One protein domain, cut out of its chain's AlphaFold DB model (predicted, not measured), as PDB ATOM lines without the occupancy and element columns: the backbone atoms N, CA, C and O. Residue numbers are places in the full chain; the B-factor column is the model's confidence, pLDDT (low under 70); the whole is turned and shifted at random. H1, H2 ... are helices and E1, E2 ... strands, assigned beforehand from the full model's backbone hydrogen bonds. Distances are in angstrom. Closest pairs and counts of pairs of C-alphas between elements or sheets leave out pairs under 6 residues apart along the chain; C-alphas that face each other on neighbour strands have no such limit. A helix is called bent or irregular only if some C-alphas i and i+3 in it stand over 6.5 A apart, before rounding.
ATOM      1  N   ASN A  35     112.553  96.620  73.211       53.28
ATOM      2  CA  ASN A  35     113.324  95.971  72.146       53.28
ATOM      3  C   ASN A  35     112.580  94.694  71.721       53.28
ATOM      4  O   ASN A  35     113.021  93.581  71.989       53.28
ATOM      5  N   ALA A  36     111.381  94.876  71.188       58.34
ATOM      6  CA  ALA A  36     110.521  93.844  70.667       58.34
ATOM      7  C   ALA A  36     110.306  94.183  69.202       58.34
ATOM      8  O   ALA A  36     109.917  95.307  68.870       58.34
ATOM      9  N   ASP A  37     110.568  93.214  68.338       70.69
ATOM     10  CA  ASP A  37     110.294  93.367  66.923       70.69
ATOM     11  C   ASP A  37     108.789  93.639  66.759       70.69
ATOM     12  O   ASP A  37     107.925  92.952  67.320       70.69
ATOM     13  N   VAL A  38     108.465  94.714  66.044       70.81
ATOM     14  CA  VAL A  38     107.088  95.149  65.798       70.81
ATOM     15  C   VAL A  38     106.848  95.193  64.305       70.81
ATOM     16  O   VAL A  38     107.595  95.817  63.555       70.81
ATOM     17  N   CYS A  39     105.762  94.568  63.865       77.44
ATOM     18  CA  CYS A  39     105.328  94.694  62.487       77.44
ATOM     19  C   CYS A  39     104.293  95.788  62.344       77.44
ATOM     20  O   CYS A  39     103.339  95.913  63.120       77.44
ATOM     21  N   VAL A  40     104.464  96.549  61.272       76.44
ATOM     22  CA  VAL A  40     103.547  97.601  60.879       76.44
ATOM     23  C   VAL A  40     102.949  97.227  59.537       76.44
ATOM     24  O   VAL A  40     103.651  97.030  58.549       76.44
ATOM     25  N   SER A  41     101.626  97.141  59.506       69.69
ATOM     26  CA  SER A  41     100.860  96.981  58.278       69.69
ATOM     27  C   SER A  41     100.171  98.295  57.938       69.69
ATOM     28  O   SER A  41      99.373  98.812  58.724       69.69
ATOM     29  N   ALA A  42     100.445  98.814  56.743       70.56
ATOM     30  CA  ALA A  42      99.811 100.013  56.213       70.56
ATOM     31  C   ALA A  42      98.850  99.647  55.069       70.56
ATOM     32  O   ALA A  42      99.238  99.034  54.078       70.56
ATOM     33  N   GLY A  43      97.579 100.023  55.221       73.81
ATOM     34  CA  GLY A  43      96.539  99.897  54.195       73.81
ATOM     35  C   GLY A  43      95.549 101.059  54.302       73.81
ATOM     36  O   GLY A  43      95.952 102.201  54.492       73.81
ATOM     37  N   ARG A  44      94.233 100.791  54.269       76.00
ATOM     38  CA  ARG A  44      93.221 101.821  54.599       76.00
ATOM     39  C   ARG A  44      93.295 102.271  56.068       76.00
ATOM     40  O   ARG A  44      92.836 103.360  56.400       76.00
ATOM     41  N   ARG A  45      93.844 101.428  56.943       72.00
ATOM     42  CA  ARG A  45      94.198 101.747  58.330       72.00
ATOM     43  C   ARG A  45      95.620 101.266  58.609       72.00
ATOM     44  O   ARG A  45      96.104 100.355  57.934       72.00
ATOM     45  N   VAL A  46      96.251 101.887  59.600       75.25
ATOM     46  CA  VAL A  46      97.524 101.431  60.164       75.25
ATOM     47  C   VAL A  46      97.208 100.428  61.265       75.25
ATOM     48  O   VAL A  46      96.407 100.722  62.153       75.25
ATOM     49  N   SER A  47      97.806  99.245  61.182       73.56
ATOM     50  CA  SER A  47      97.739  98.222  62.223       73.56
ATOM     51  C   SER A  47      99.152  97.903  62.676       73.56
ATOM     52  O   SER A  47     100.039  97.715  61.843       73.56
ATOM     53  N   VAL A  48      99.339  97.823  63.987       75.81
ATOM     54  CA  VAL A  48     100.611  97.454  64.607       75.81
ATOM     55  C   VAL A  48     100.395  96.148  65.352       75.81
ATOM     56  O   VAL A  48      99.428  96.022  66.105       75.81
ATOM     57  N   SER A  49     101.263  95.172  65.109       75.94
ATOM     58  CA  SER A  49     101.256  93.879  65.793       75.94
ATOM     59  C   SER A  49     102.656  93.570  66.300       75.94
ATOM     60  O   SER A  49     103.632  93.803  65.588       75.94
ATOM     61  N   GLY A  50     102.759  93.020  67.507       77.62
ATOM     62  CA  GLY A  50     104.029  92.505  68.010       77.62
ATOM     63  C   GLY A  50     104.430  91.214  67.303       77.62
ATOM     64  O   GLY A  50     103.570  90.440  66.873       77.62
ATOM     65  N   CYS A  51     105.735  90.985  67.209       81.50
ATOM     66  CA  CYS A  51     106.289  89.680  66.892       81.50
ATOM     67  C   CYS A  51     106.067  88.716  68.055       81.50
ATOM     68  O   CYS A  51     106.380  89.036  69.203       81.50
ATOM     69  N   ALA A  52     105.541  87.532  67.759       79.12
ATOM     70  CA  ALA A  52     105.411  86.454  68.729       79.12
ATOM     71  C   ALA A  52     106.266  85.260  68.297       79.12
ATOM     72  O   ALA A  52     106.388  84.964  67.105       79.12
ATOM     73  N   ASN A  53     106.854  84.567  69.274       81.38
ATOM     74  CA  ASN A  53     107.534  83.305  69.025       81.38
ATOM     75  C   ASN A  53     106.483  82.233  68.708       81.38
ATOM     76  O   ASN A  53     105.543  82.023  69.481       81.38
ATOM     77  N   ILE A  54     106.620  81.573  67.559       79.38
ATOM     78  CA  ILE A  54     105.620  80.601  67.097       79.38
ATOM     79  C   ILE A  54     105.564  79.395  68.046       79.38
ATOM     80  O   ILE A  54     104.484  78.851  68.274       79.38
ATOM     81  N   ALA A  55     106.696  79.006  68.641       77.31
ATOM     82  CA  ALA A  55     106.759  77.870  69.559       77.31
ATOM     83  C   ALA A  55     105.863  78.075  70.795       77.31
ATOM     84  O   ALA A  55     105.106  77.175  71.161       77.31
ATOM     85  N   ASP A  56     105.867  79.279  71.370       80.38
ATOM     86  CA  ASP A  56     105.028  79.617  72.526       80.38
ATOM     87  C   ASP A  56     103.542  79.699  72.161       80.38
ATOM     88  O   ASP A  56     102.679  79.304  72.944       80.38
ATOM     89  N   ALA A  57     103.223  80.174  70.955       79.00
ATOM     90  CA  ALA A  57     101.841  80.242  70.484       79.00
ATOM     91  C   ALA A  57     101.236  78.851  70.222       79.00
ATOM     92  O   ALA A  57     100.025  78.661  70.363       79.00
ATOM     93  N   VAL A  58     102.068  77.880  69.831       80.75
ATOM     94  CA  VAL A  58     101.637  76.510  69.520       80.75
ATOM     95  C   VAL A  58     101.626  75.616  70.763       80.75
ATOM     96  O   VAL A  58     100.810  74.697  70.823       80.75
ATOM     97  N   ALA A  59     102.447  75.908  71.777       81.94
ATOM     98  CA  ALA A  59     102.582  75.118  73.007       81.94
ATOM     99  C   ALA A  59     101.254  74.632  73.640       81.94
ATOM    100  O   ALA A  59     101.182  73.459  74.002       81.94
ATOM    101  N   PRO A  60     100.181  75.448  73.739       82.94
ATOM    102  CA  PRO A  60      98.909  75.015  74.330       82.94
ATOM    103  C   PRO A  60      98.156  73.950  73.521       82.94
ATOM    104  O   PRO A  60      97.297  73.257  74.065       82.94
ATOM    105  N   TYR A  61      98.433  73.846  72.219       81.56
ATOM    106  CA  TYR A  61      97.800  72.885  71.311       81.56
ATOM    107  C   TYR A  61      98.594  71.586  71.185       81.56
ATOM    108  O   TYR A  61      98.080  70.597  70.660       81.56
ATOM    109  N   VAL A  62      99.844  71.583  71.648       81.06
ATOM    110  CA  VAL A  62     100.663  70.375  71.699       81.06
ATOM    111  C   VAL A  62     100.207  69.566  72.912       81.06
ATOM    112  O   VAL A  62     100.160  70.107  74.021       81.06
ATOM    113  N   PRO A  63      99.838  68.284  72.745       80.50
ATOM    114  CA  PRO A  63      99.431  67.488  73.883       80.50
ATOM    115  C   PRO A  63     100.608  67.332  74.858       80.50
ATOM    116  O   PRO A  63     101.772  67.378  74.445       80.50
ATOM    117  N   PRO A  64     100.319  67.170  76.160       75.56
ATOM    118  CA  PRO A  64     101.346  67.173  77.187       75.56
ATOM    119  C   PRO A  64     102.452  66.153  76.883       75.56
ATOM    120  O   PRO A  64     102.139  65.043  76.443       75.56
ATOM    121  N   PRO A  65     103.725  66.462  77.197       70.88
ATOM    122  CA  PRO A  65     104.854  65.561  76.946       70.88
ATOM    123  C   PRO A  65     104.665  64.166  77.561       70.88
ATOM    124  O   PRO A  65     105.214  63.189  77.070       70.88
ATOM    125  N   ALA A  66     103.843  64.067  78.610       69.12
ATOM    126  CA  ALA A  66     103.478  62.820  79.276       69.12
ATOM    127  C   ALA A  66     102.687  61.827  78.397       69.12
ATOM    128  O   ALA A  66     102.548  60.670  78.785       69.12
ATOM    129  N   TYR A  67     102.152  62.254  77.247       71.62
ATOM    130  CA  TYR A  67     101.402  61.396  76.320       71.62
ATOM    131  C   TYR A  67     102.271  60.814  75.190       71.62
ATOM    132  O   TYR A  67     101.796  59.989  74.409       71.62
ATOM    133  N   PRO A  79     114.601  79.707  67.188       72.56
ATOM    134  CA  PRO A  79     113.580  80.692  67.507       72.56
ATOM    135  C   PRO A  79     113.100  81.345  66.210       72.56
ATOM    136  O   PRO A  79     113.860  82.029  65.527       72.56
ATOM    137  N   VAL A  80     111.834  81.110  65.867       76.50
ATOM    138  CA  VAL A  80     111.168  81.732  64.722       76.50
ATOM    139  C   VAL A  80     110.092  82.679  65.232       76.50
ATOM    140  O   VAL A  80     109.146  82.279  65.917       76.50
ATOM    141  N   SER A  81     110.257  83.957  64.917       81.38
ATOM    142  CA  SER A  81     109.308  85.016  65.236       81.38
ATOM    143  C   SER A  81     108.521  85.396  63.984       81.38
ATOM    144  O   SER A  81     109.066  85.554  62.888       81.38
ATOM    145  N   ALA A  82     107.206  85.524  64.142       82.12
ATOM    146  CA  ALA A  82     106.329  85.979  63.076       82.12
ATOM    147  C   ALA A  82     105.325  86.996  63.599       82.12
ATOM    148  O   ALA A  82     104.942  87.007  64.773       82.12
ATOM    149  N   CYS A  83     104.879  87.837  62.683       84.31
ATOM    150  CA  CYS A  83     103.793  88.764  62.892       84.31
ATOM    151  C   CYS A  83     102.531  88.230  62.269       84.31
ATOM    152  O   CYS A  83     102.538  87.768  61.130       84.31
ATOM    153  N   VAL A  84     101.435  88.371  63.003       81.94
ATOM    154  CA  VAL A  84     100.096  88.116  62.495       81.94
ATOM    155  C   VAL A  84      99.227  89.312  62.849       81.94
ATOM    156  O   VAL A  84      99.113  89.693  64.012       81.94
ATOM    157  N   GLY A  85      98.622  89.920  61.833       79.12
ATOM    158  CA  GLY A  85      97.789  91.107  61.982       79.12
ATOM    159  C   GLY A  85      96.467  90.973  61.237       79.12
ATOM    160  O   GLY A  85      96.385  90.311  60.205       79.12
ATOM    161  N   TYR A  86      95.424  91.632  61.738       75.88
ATOM    162  CA  TYR A  86      94.117  91.696  61.084       75.88
ATOM    163  C   TYR A  86      93.776  93.137  60.705       75.88
ATOM    164  O   TYR A  86      93.636  93.999  61.567       75.88
ATOM    165  N   ASN A  87      93.583  93.404  59.411       74.31
ATOM    166  CA  ASN A  87      93.260  94.751  58.911       74.31
ATOM    167  C   ASN A  87      91.740  94.976  58.762       74.31
ATOM    168  O   ASN A  87      91.277  95.628  57.828       74.31
ATOM    169  N   GLY A  88      90.913  94.357  59.609       75.81
ATOM    170  CA  GLY A  88      89.452  94.526  59.549       75.81
ATOM    171  C   GLY A  88      88.744  93.747  58.430       75.81
ATOM    172  O   GLY A  88      87.523  93.813  58.325       75.81
ATOM    173  N   ARG A  89      89.488  93.031  57.578       82.06
ATOM    174  CA  ARG A  89      88.933  92.208  56.488       82.06
ATOM    175  C   ARG A  89      89.716  90.922  56.263       82.06
ATOM    176  O   ARG A  89      89.113  89.878  56.060       82.06
ATOM    177  N   TRP A  90      91.042  91.002  56.332       79.81
ATOM    178  CA  TRP A  90      91.943  89.880  56.093       79.81
ATOM    179  C   TRP A  90      92.980  89.783  57.203       79.81
ATOM    180  O   TRP A  90      93.378  90.807  57.772       79.81
ATOM    181  N   VAL A  91      93.417  88.555  57.467       83.12
ATOM    182  CA  VAL A  91      94.626  88.271  58.237       83.12
ATOM    183  C   VAL A  91      95.842  88.345  57.315       83.12
ATOM    184  O   VAL A  91      95.790  87.893  56.172       83.12
ATOM    185  N   ASN A  92      96.922  88.940  57.800       78.19
ATOM    186  CA  ASN A  92      98.225  88.968  57.153       78.19
ATOM    187  C   ASN A  92      99.241  88.336  58.108       78.19
ATOM    188  O   ASN A  92      99.165  88.579  59.313       78.19
ATOM    189  N   ALA A  93     100.157  87.541  57.559       82.81
ATOM    190  CA  ALA A  93     101.290  87.006  58.289       82.81
ATOM    191  C   ALA A  93     102.602  87.382  57.587       82.81
ATOM    192  O   ALA A  93     102.710  87.241  56.366       82.81
ATOM    193  N   SER A  94     103.590  87.834  58.357       79.12
ATOM    194  CA  SER A  94     104.923  88.199  57.867       79.12
ATOM    195  C   SER A  94     106.015  87.742  58.833       79.12
ATOM    196  O   SER A  94     105.762  87.557  60.021       79.12
ATOM    197  N   GLY A  95     107.235  87.567  58.328       76.31
ATOM    198  CA  GLY A  95     108.399  87.309  59.176       76.31
ATOM    199  C   GLY A  95     108.787  88.542  59.995       76.31
ATOM    200  O   GLY A  95     108.573  89.672  59.551       76.31
ATOM    201  N   CYS A  96     109.346  88.296  61.175       76.38
ATOM    202  CA  CYS A  96     110.026  89.288  62.002       76.38
ATOM    203  C   CYS A  96     111.529  89.230  61.730       76.38
ATOM    204  O   CYS A  96     112.048  88.144  61.468       76.38
ATOM    205  N   ASN A  97     112.205  90.378  61.740       66.19
ATOM    206  CA  ASN A  97     113.633  90.498  61.445       66.19
ATOM    207  C   ASN A  97     114.256  91.563  62.340       66.19
ATOM    208  O   ASN A  97     113.590  92.618  62.471       66.19
TER     209      ASN A  97
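What this domain is: This is residues 35 to 67 and 79 to 97 of the 97 residues of an uncharacterized protein of Mycolicibacterium gadium (UniProt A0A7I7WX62). Two small strand hairpins, E1 with E2 and E3 with E4, pack together with E3 next to both strands of the first, and a loose arm sticks out past them: residues 57 to 67, of which 57 to 61 belong to H1. The turns of both hairpins lie at the end away from H1, and the arm makes much of the length. The printed part has 52 residues, with one named helix and four named strands in the order E1, E2, H1, E3, E4; each hairpin is an antiparallel sheet of two strands, and the class is mixed, helices and strands. The whole is loose, with a radius of gyration of the C-alphas of 13.7 A, and flat, spanning 47 by 27 by 13 A.

Where its parts are: E1 is residues 38 to 42, 13.0 A from first to last C-alpha, and begins at C-alpha 38 (107.088, 95.149, 65.798). E2 is residues 46 to 50, 13.5 A. H1 is residues 54 to 61, 11.8 A, with C-alpha 61 at (97.800, 72.885, 71.311); it is irregular, C-alphas 57 and 60 being 7.1 A apart. E3, residues 81 to 86, is 17.1 A long. E4, residues 91 to 95, is 13.8 A long and ends at C-alpha 95 (108.399, 87.309, 59.176).

How they stand to each other: E1 and E2 form a hairpin, antiparallel at 161 degrees between their directions, with N 39 and O 49 within hydrogen-bond range at 2.8 A and N 47 and O 41 at 2.9 A. In H1, 2 of 4 O i to N i+4 pairs are within hydrogen-bond range. Residues 52 to 53, before H1, pair antiparallel with residues 81 to 82 of E3. The closest C-alphas of H1 and E3 are those of Ile 54 and Ser 81, 6.0 A apart. E3 and E4 form the second hairpin, antiparallel at 159 degrees, with N 83 and O 94 within hydrogen-bond range at 2.8 A and N 92 and O 85 at 2.8 A. Between the hairpins, E2 and E3 have 7 pairs of C-alphas within 8 A, the closest those of Ser 49 and Gly 85 at 5.9 A. E1 and E3 have 3 such pairs, the closest those of Cys 39 and Cys 83 at 6.1 A. H1 is apart from E1 and from E4, and E2 is apart from E4.

The domain as a whole: The two C-alphas farthest apart are those of Arg 44 and Ala 66, 47.3 A. Without the stretch that stands free, the body of 41 residues spans 32 by 20 by 13 A. Residues 68 to 78 are cut out, and C-alphas 67 and 79 are 24.5 A apart across the cut; the link across the cut joins H1 to E3. The links E1 to E2, E2 to H1 and E3 to E4 are tight. The mean pLDDT of the printed part is 76.3, with residues 35 to 36, 41, 66 and 97 under 70.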